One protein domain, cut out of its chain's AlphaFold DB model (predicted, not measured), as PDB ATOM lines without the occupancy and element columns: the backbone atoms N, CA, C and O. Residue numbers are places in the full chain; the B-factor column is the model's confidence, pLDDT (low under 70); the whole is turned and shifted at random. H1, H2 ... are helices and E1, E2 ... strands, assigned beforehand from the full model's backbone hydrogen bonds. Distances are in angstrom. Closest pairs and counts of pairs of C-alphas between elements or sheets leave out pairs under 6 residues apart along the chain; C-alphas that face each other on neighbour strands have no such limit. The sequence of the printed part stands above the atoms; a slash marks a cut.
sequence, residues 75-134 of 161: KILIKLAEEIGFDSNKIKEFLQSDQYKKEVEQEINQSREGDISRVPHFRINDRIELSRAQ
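AT A GLANCE: This is residues 75 to 134 of the 161 residues of the protein "Hypothetical protein" of Rotaria sordida (UniProt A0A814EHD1). Look for two small ends with a wide gap between them, joined by an arch: at one end H1 and H2 pack on each other as a pair of short helices, the longest helix H3 spans the way across, and a two-stranded hairpin of E1 and E2 makes the other end. There is no common core, and residues 96 to 107, of which 101 to 107 belong to H3, stand free. The printed part has 60 residues, with three named helices and then two named strands along the chain, the strands antiparallel in the order E1 - E2; the class is mixed, helices and strands. The whole is only just extended, close to loose, with a radius of gyration of the C-alphas of 16.0 A and spans of 41 by 25 by 19 A.

HOW THE PARTS SIT: Start with H1, residues 75 to 83, and H2, residues 88 to 95: they touch, and their closest C-alphas, those of Ile 78 and Ser 88, are 5.7 A apart. They run opposite ways at a steep tilt of 48 degrees. Go on to H3, residues 101 to 113, which is apart from both H1 and H2. In the three helices every O i to N i+4 pair is within hydrogen-bond range. Then find E1, residues 121 to 124, and E2, residues 128 to 131, an antiparallel hairpin with 165 degrees between their directions; N 122 and O 130 are within hydrogen-bond range at 2.9 A, as are N 124 and O 128 at 2.8 A. Both strands are apart from H1 and H2.

IN THESE COORDINATES: Find C-alpha 75 at (31.752, -11.967, 47.706), where H1 begins; it runs 12.4 A to Glu 83. H2 runs 10.4 A from Ser 88 to Leu 95. From C-alpha 101 at (24.193, -12.219, 30.412), H3 runs 18.2 A to Glu 113. E1 and E2 have four residues each, and E2 ends at C-alpha 131, (46.486, -6.863, 18.978).

THE WHOLE: The C-alphas of Asn 89 and Arg 127 are the two farthest apart, 41.9 A. The printed part has no cut; the link from H3 to E1 is short, the others tight. The mean pLDDT of the printed part is 90.0, and no printed residue is under 70.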
ATOM      1  N   LYS A  75      31.490 -12.733  46.476       94.81
ATOM      2  CA  LYS A  75      31.752 -11.967  47.706       94.81
ATOM      3  C   LYS A  75      32.805 -10.886  47.489       94.81
ATOM      4  O   LYS A  75      32.639  -9.780  47.998       94.81
ATOM      5  N   ILE A  76      33.856 -11.200  46.732       95.12
ATOM      6  CA  ILE A  76      34.897 -10.238  46.361       95.12
ATOM      7  C   ILE A  76      34.297  -9.155  45.465       95.12
ATOM      8  O   ILE A  76      34.463  -7.974  45.752       95.12
ATOM      9  N   LEU A  77      33.527  -9.541  44.443       96.06
ATOM     10  CA  LEU A  77      32.892  -8.586  43.529       96.06
ATOM     11  C   LEU A  77      31.928  -7.629  44.247       96.06
ATOM     12  O   LEU A  77      31.947  -6.429  43.979       96.06
ATOM     13  N   ILE A  78      31.121  -8.133  45.189       97.25
ATOM     14  CA  ILE A  78      30.223  -7.308  46.013       97.25
ATOM     15  C   ILE A  78      31.030  -6.327  46.865       97.25
ATOM     16  O   ILE A  78      30.710  -5.140  46.883       97.25
ATOM     17  N   LYS A  79      32.089  -6.804  47.533       95.69
ATOM     18  CA  LYS A  79      32.951  -5.963  48.371       95.69
ATOM     19  C   LYS A  79      33.592  -4.832  47.560       95.69
ATOM     20  O   LYS A  79      33.540  -3.682  47.977       95.69
ATOM     21  N   LEU A  80      34.153  -5.146  46.393       95.00
ATOM     22  CA  LEU A  80      34.776  -4.151  45.513       95.00
ATOM     23  C   LEU A  80      33.754  -3.131  44.990       95.00
ATOM     24  O   LEU A  80      34.057  -1.943  44.905       95.00
ATOM     25  N   ALA A  81      32.535  -3.571  44.664       96.12
ATOM     26  CA  ALA A  81      31.463  -2.674  44.244       96.12
ATOM     27  C   ALA A  81      31.023  -1.725  45.378       96.12
ATOM     28  O   ALA A  81      30.769  -0.546  45.130       96.12
ATOM     29  N   GLU A  82      30.977  -2.211  46.620       96.88
ATOM     30  CA  GLU A  82      30.692  -1.394  47.804       96.88
ATOM     31  C   GLU A  82      31.787  -0.347  48.057       96.88
ATOM     32  O   GLU A  82      31.477   0.819  48.298       96.88
ATOM     33  N   GLU A  83      33.063  -0.728  47.923       96.12
ATOM     34  CA  GLU A  83      34.215   0.176  48.090       96.12
ATOM     35  C   GLU A  83      34.179   1.373  47.121       96.12
ATOM     36  O   GLU A  83      34.640   2.462  47.469       96.12
ATOM     37  N   ILE A  84      33.586   1.204  45.933       96.75
ATOM     38  CA  ILE A  84      33.396   2.281  44.945       96.75
ATOM     39  C   ILE A  84      32.002   2.940  45.013       96.75
ATOM     40  O   ILE A  84      31.683   3.784  44.173       96.75
ATOM     41  N   GLY A  85      31.184   2.599  46.017       96.81
ATOM     42  CA  GLY A  85      29.940   3.298  46.362       96.81
ATOM     43  C   GLY A  85      28.635   2.684  45.841       96.81
ATOM     44  O   GLY A  85      27.605   3.362  45.869       96.81
ATOM     45  N   PHE A  86      28.633   1.435  45.363       97.88
ATOM     46  CA  PHE A  86      27.399   0.733  44.984       97.88
ATOM     47  C   PHE A  86      26.726   0.037  46.177       97.88
ATOM     48  O   PHE A  86      27.366  -0.338  47.153       97.88
ATOM     49  N   ASP A  87      25.409  -0.167  46.083       97.62
ATOM     50  CA  ASP A  87      24.630  -0.896  47.090       97.62
ATOM     51  C   ASP A  87      24.893  -2.408  47.002       97.62
ATOM     52  O   ASP A  87      24.545  -3.059  46.011       97.62
ATOM     53  N   SER A  88      25.465  -2.977  48.062       96.62
ATOM     54  CA  SER A  88      25.866  -4.385  48.126       96.62
ATOM     55  C   SER A  88      24.705  -5.365  47.936       96.62
ATOM     56  O   SER A  88      24.900  -6.434  47.353       96.62
ATOM     57  N   ASN A  89      23.489  -5.022  48.378       97.31
ATOM     58  CA  ASN A  89      22.317  -5.885  48.203       97.31
ATOM     59  C   ASN A  89      21.881  -5.910  46.739       97.31
ATOM     60  O   ASN A  89      21.662  -6.991  46.192       97.31
ATOM     61  N   LYS A  90      21.847  -4.749  46.078       97.44
ATOM     62  CA  LYS A  90      21.528  -4.670  44.644       97.44
ATOM     63  C   LYS A  90      22.552  -5.410  43.788       97.44
ATOM     64  O   LYS A  90      22.170  -6.106  42.851       97.44
ATOM     65  N   ILE A  91      23.843  -5.296  44.107       97.94
ATOM     66  CA  ILE A  91      24.901  -6.020  43.384       97.94
ATOM     67  C   ILE A  91      24.784  -7.527  43.609       97.94
ATOM     68  O   ILE A  91      24.927  -8.306  42.667       97.94
ATOM     69  N   LYS A  92      24.471  -7.954  44.834       97.31
ATOM     70  CA  LYS A  92      24.225  -9.365  45.133       97.31
ATOM     71  C   LYS A  92      23.048  -9.920  44.329       97.31
ATOM     72  O   LYS A  92      23.183 -10.992  43.746       97.31
ATOM     73  N   GLU A  93      21.928  -9.202  44.284       97.56
ATOM     74  CA  GLU A  93      20.763  -9.576  43.471       97.56
ATOM     75  C   GLU A  93      21.123  -9.641  41.981       97.56
ATOM     76  O   GLU A  93      20.805 -10.626  41.315       97.56
ATOM     77  N   PHE A  94      21.863  -8.647  41.479       97.44
ATOM     78  CA  PHE A  94      22.352  -8.612  40.102       97.44
ATOM     79  C   PHE A  94      23.205  -9.842  39.756       97.44
ATOM     80  O   PHE A  94      22.894 -10.544  38.793       97.44
ATOM     81  N   LEU A  95      24.225 -10.155  40.564       96.50
ATOM     82  CA  LEU A  95      25.124 -11.296  40.343       96.50
ATOM     83  C   LEU A  95      24.408 -12.655  40.439       96.50
ATOM     84  O   LEU A  95      24.890 -13.648  39.897       96.50
ATOM     85  N   GLN A  96      23.269 -12.726  41.130       96.12
ATOM     86  CA  GLN A  96      22.428 -13.928  41.208       96.12
ATOM     87  C   GLN A  96      21.417 -14.041  40.056       96.12
ATOM     88  O   GLN A  96      20.741 -15.064  39.938       96.12
ATOM     89  N   SER A  97      21.308 -13.012  39.218       96.94
ATOM     90  CA  SER A  97      20.359 -12.942  38.112       96.94
ATOM     91  C   SER A  97      21.003 -13.266  36.756       96.94
ATOM     92  O   SER A  97      22.210 -13.484  36.642       96.94
ATOM     93  N   ASP A  98      20.178 -13.268  35.707       97.31
ATOM     94  CA  ASP A  98      20.626 -13.348  34.311       97.31
ATOM     95  C   ASP A  98      20.730 -11.971  33.634       97.31
ATOM     96  O   ASP A  98      20.920 -11.884  32.418       97.31
ATOM     97  N   GLN A  99      20.586 -10.885  34.398       97.12
ATOM     98  CA  GLN A  99      20.651  -9.534  33.858       97.12
ATOM     99  C   GLN A  99      22.000  -9.307  33.155       97.12
ATOM    100  O   GLN A  99      23.058  -9.607  33.703       97.12
ATOM    101  N   TYR A 100      21.948  -8.793  31.925       96.50
ATOM    102  CA  TYR A 100      23.090  -8.553  31.031       96.50
ATOM    103  C   TYR A 100      23.869  -9.786  30.543       96.50
ATOM    104  O   TYR A 100      24.827  -9.625  29.786       96.50
ATOM    105  N   LYS A 101      23.479 -11.022  30.899       96.62
ATOM    106  CA  LYS A 101      24.193 -12.219  30.412       96.62
ATOM    107  C   LYS A 101      24.165 -12.332  28.890       96.62
ATOM    108  O   LYS A 101      25.194 -12.615  28.288       96.62
ATOM    109  N   LYS A 102      23.010 -12.077  28.267       96.69
ATOM    110  CA  LYS A 102      22.849 -12.192  26.809       96.69
ATOM    111  C   LYS A 102      23.683 -11.161  26.064       96.69
ATOM    112  O   LYS A 102      24.274 -11.481  25.043       96.69
ATOM    113  N   GLU A 103      23.723  -9.941  26.570       97.00
ATOM    114  CA  GLU A 103      24.476  -8.827  26.012       97.00
ATOM    115  C   GLU A 103      25.982  -9.116  26.084       97.00
ATOM    116  O   GLU A 103      26.671  -9.028  25.070       97.00
ATOM    117  N   VAL A 104      26.473  -9.587  27.237       94.38
ATOM    118  CA  VAL A 104      27.877 -10.007  27.398       94.38
ATOM    119  C   VAL A 104      28.214 -11.194  26.487       94.38
ATOM    120  O   VAL A 104      29.252 -11.197  25.827       94.38
ATOM    121  N   GLU A 105      27.339 -12.199  26.389       94.81
ATOM    122  CA  GLU A 105      27.520 -13.326  25.463       94.81
ATOM    123  C   GLU A 105      27.556 -12.871  23.999       94.81
ATOM    124  O   GLU A 105      28.377 -13.358  23.218       94.81
ATOM    125  N   GLN A 106      26.700 -11.919  23.619       94.44
ATOM    126  CA  GLN A 106      26.692 -11.325  22.284       94.44
ATOM    127  C   GLN A 106      27.997 -10.582  21.990       94.44
ATOM    128  O   GLN A 106      28.567 -10.796  20.923       94.44
ATOM    129  N   GLU A 107      28.515  -9.781  22.922       89.06
ATOM    130  CA  GLU A 107      29.802  -9.087  22.761       89.06
ATOM    131  C   GLU A 107      30.979 -10.065  22.615       89.06
ATOM    132  O   GLU A 107      31.860  -9.878  21.766       89.06
ATOM    133  N   ILE A 108      30.981 -11.154  23.390       89.62
ATOM    134  CA  ILE A 108      31.983 -12.226  23.273       89.62
ATOM    135  C   ILE A 108      31.889 -12.896  21.899       89.62
ATOM    136  O   ILE A 108      32.917 -13.137  21.259       89.62
ATOM    137  N   ASN A 109      30.677 -13.195  21.430       89.94
ATOM    138  CA  ASN A 109      30.466 -13.836  20.134       89.94
ATOM    139  C   ASN A 109      30.880 -12.920  18.978       89.94
ATOM    140  O   ASN A 109      31.633 -13.357  18.114       89.94
ATOM    141  N   GLN A 110      30.506 -11.640  19.012       86.94
ATOM    142  CA  GLN A 110      30.947 -10.641  18.031       86.94
ATOM    143  C   GLN A 110      32.475 -10.497  18.010       86.94
ATOM    144  O   GLN A 110      33.081 -10.390  16.945       86.94
ATOM    145  N   SER A 111      33.117 -10.534  19.182       86.19
ATOM    146  CA  SER A 111      34.580 -10.508  19.276       86.19
ATOM    147  C   SER A 111      35.205 -11.733  18.606       86.19
ATOM    148  O   SER A 111      36.164 -11.596  17.848       86.19
ATOM    149  N   ARG A 112      34.638 -12.926  18.824       86.69
ATOM    150  CA  ARG A 112      35.098 -14.172  18.189       86.69
ATOM    151  C   ARG A 112      34.877 -14.182  16.678       86.69
ATOM    152  O   ARG A 112      35.763 -14.634  15.964       86.69
ATOM    153  N   GLU A 113      33.736 -13.686  16.202       86.81
ATOM    154  CA  GLU A 113      33.440 -13.535  14.768       86.81
ATOM    155  C   GLU A 113      34.410 -12.567  14.079       86.81
ATOM    156  O   GLU A 113      34.749 -12.758  12.915       86.81
ATOM    157  N   GLY A 114      34.892 -11.555  14.804       80.31
ATOM    158  CA  GLY A 114      35.943 -10.643  14.354       80.31
ATOM    159  C   GLY A 114      37.374 -11.157  14.559       80.31
ATOM    160  O   GLY A 114      38.287 -10.338  14.596       80.31
ATOM    161  N   ASP A 115      37.577 -12.463  14.767       82.25
ATOM    162  CA  ASP A 115      38.879 -13.106  15.027       82.25
ATOM    163  C   ASP A 115      39.648 -12.571  16.262       82.25
ATOM    164  O   ASP A 115      40.839 -12.853  16.468       82.25
ATOM    165  N   ILE A 116      38.966 -11.854  17.163       81.38
ATOM    166  CA  ILE A 116      39.538 -11.358  18.416       81.38
ATOM    167  C   ILE A 116      39.549 -12.500  19.432       81.38
ATOM    168  O   ILE A 116      38.608 -12.734  20.188       81.38
ATOM    169  N   SER A 117      40.663 -13.227  19.461       78.62
ATOM    170  CA  SER A 117      40.873 -14.372  20.361       78.62
ATOM    171  C   SER A 117      41.748 -14.058  21.579       78.62
ATOM    172  O   SER A 117      41.935 -14.917  22.443       78.62
ATOM    173  N   ARG A 118      42.343 -12.858  21.649       79.44
ATOM    174  CA  ARG A 118      43.312 -12.478  22.691       79.44
ATOM    175  C   ARG A 118      43.140 -11.025  23.110       79.44
ATOM    176  O   ARG A 118      42.945 -10.155  22.268       79.44
ATOM    177  N   VAL A 119      43.306 -10.775  24.405       84.62
ATOM    178  CA  VAL A 119      43.252  -9.442  25.017       84.62
ATOM    179  C   VAL A 119      44.655  -8.956  25.434       84.62
ATOM    180  O   VAL A 119      45.533  -9.788  25.674       84.62
ATOM    181  N   PRO A 120      44.892  -7.633  25.521       84.12
ATOM    182  CA  PRO A 120      44.008  -6.568  25.047       84.12
ATOM    183  C   PRO A 120      43.998  -6.490  23.510       84.12
ATOM    184  O   PRO A 120      44.991  -6.810  22.857       84.12
ATOM    185  N   HIS A 121      42.874  -6.066  22.939       85.62
ATOM    186  CA  HIS A 121      42.721  -5.780  21.515       85.62
ATOM    187  C   HIS A 121      42.104  -4.394  21.368       85.62
ATOM    188  O   HIS A 121      41.094  -4.097  22.004       85.62
ATOM    189  N   PHE A 122      42.712  -3.543  20.550       86.38
ATOM    190  CA  PHE A 122      42.267  -2.168  20.364       86.38
ATOM    191  C   PHE A 122      41.810  -1.965  18.930       86.38
ATOM    192  O   PHE A 122      42.521  -2.314  17.992       86.38
ATOM    193  N   ARG A 123      40.650  -1.332  18.770       84.56
ATOM    194  CA  ARG A 123      40.159  -0.846  17.485       84.56
ATOM    195  C   ARG A 123      40.161   0.676  17.517       84.56
ATOM    196  O   ARG A 123      39.475   1.286  18.329       84.56
ATOM    197  N   ILE A 124      40.966   1.289  16.656       84.50
ATOM    198  CA  ILE A 124      41.102   2.744  16.555       84.50
ATOM    199  C   ILE A 124      40.386   3.191  15.278       84.50
ATOM    200  O   ILE A 124      40.787   2.815  14.170       84.50
ATOM    201  N   ASN A 125      39.333   3.999  15.445       81.19
ATOM    202  CA  ASN A 125      38.493   4.542  14.368       81.19
ATOM    203  C   ASN A 125      37.986   3.476  13.379       81.19
ATOM    204  O   ASN A 125      37.997   3.711  12.171       81.19
ATOM    205  N   ASP A 126      37.620   2.295  13.888       76.81
ATOM    206  CA  ASP A 126      37.086   1.153  13.126       76.81
ATOM    207  C   ASP A 126      37.944   0.666  11.950       76.81
ATOM    208  O   ASP A 126      37.445   0.048  11.013       76.81
ATOM    209  N   ARG A 127      39.245   0.975  11.964       71.69
ATOM    210  CA  ARG A 127      40.131   0.737  10.811       71.69
ATOM    211  C   ARG A 127      41.492   0.190  11.178       71.69
ATOM    212  O   ARG A 127      42.081  -0.541  10.389       71.69
ATOM    213  N   ILE A 128      42.027   0.604  12.322       79.69
ATOM    214  CA  ILE A 128      43.323   0.124  12.787       79.69
ATOM    215  C   ILE A 128      43.078  -0.792  13.968       79.69
ATOM    216  O   ILE A 128      42.606  -0.351  15.014       79.69
ATOM    217  N   GLU A 129      43.419  -2.056  13.776       83.75
ATOM    218  CA  GLU A 129      43.392  -3.064  14.820       83.75
ATOM    219  C   GLU A 129      44.802  -3.248  15.377       83.75
ATOM    220  O   GLU A 129      45.775  -3.407  14.634       83.75
ATOM    221  N   LEU A 130      44.919  -3.161  16.698       82.19
ATOM    222  CA  LEU A 130      46.151  -3.427  17.423       82.19
ATOM    223  C   LEU A 130      45.901  -4.566  18.398       82.19
ATOM    224  O   LEU A 130      45.217  -4.412  19.410       82.19
ATOM    225  N   SER A 131      46.511  -5.702  18.102       76.31
ATOM    226  CA  SER A 131      46.486  -6.863  18.978       76.31
ATOM    227  C   SER A 131      47.603  -6.767  20.014       76.31
ATOM    228  O   SER A 131      48.762  -6.533  19.655       76.31
ATOM    229  N   ARG A 132      47.273  -7.088  21.269       74.06
ATOM    230  CA  ARG A 132      48.171  -7.190  22.435       74.06
ATOM    231  C   ARG A 132      48.653  -5.843  22.981       74.06
ATOM    232  O   ARG A 132      48.461  -4.786  22.387       74.06
ATOM    233  N   ALA A 133      49.309  -5.904  24.139       74.94
ATOM    234  CA  ALA A 133      50.028  -4.779  24.721       74.94
ATOM    235  C   ALA A 133      51.275  -4.467  23.873       74.94
ATOM    236  O   ALA A 133      52.343  -5.039  24.076       74.94
ATOM    237  N   GLN A 134      51.105  -3.620  22.860       82.94
ATOM    238  CA  GLN A 134      52.193  -3.123  22.019       82.94
ATOM    239  C   GLN A 134      52.967  -2.001  22.730       82.94
ATOM    240  O   GLN A 134      52.449  -1.346  23.633       82.94
TER     241      GLN A 134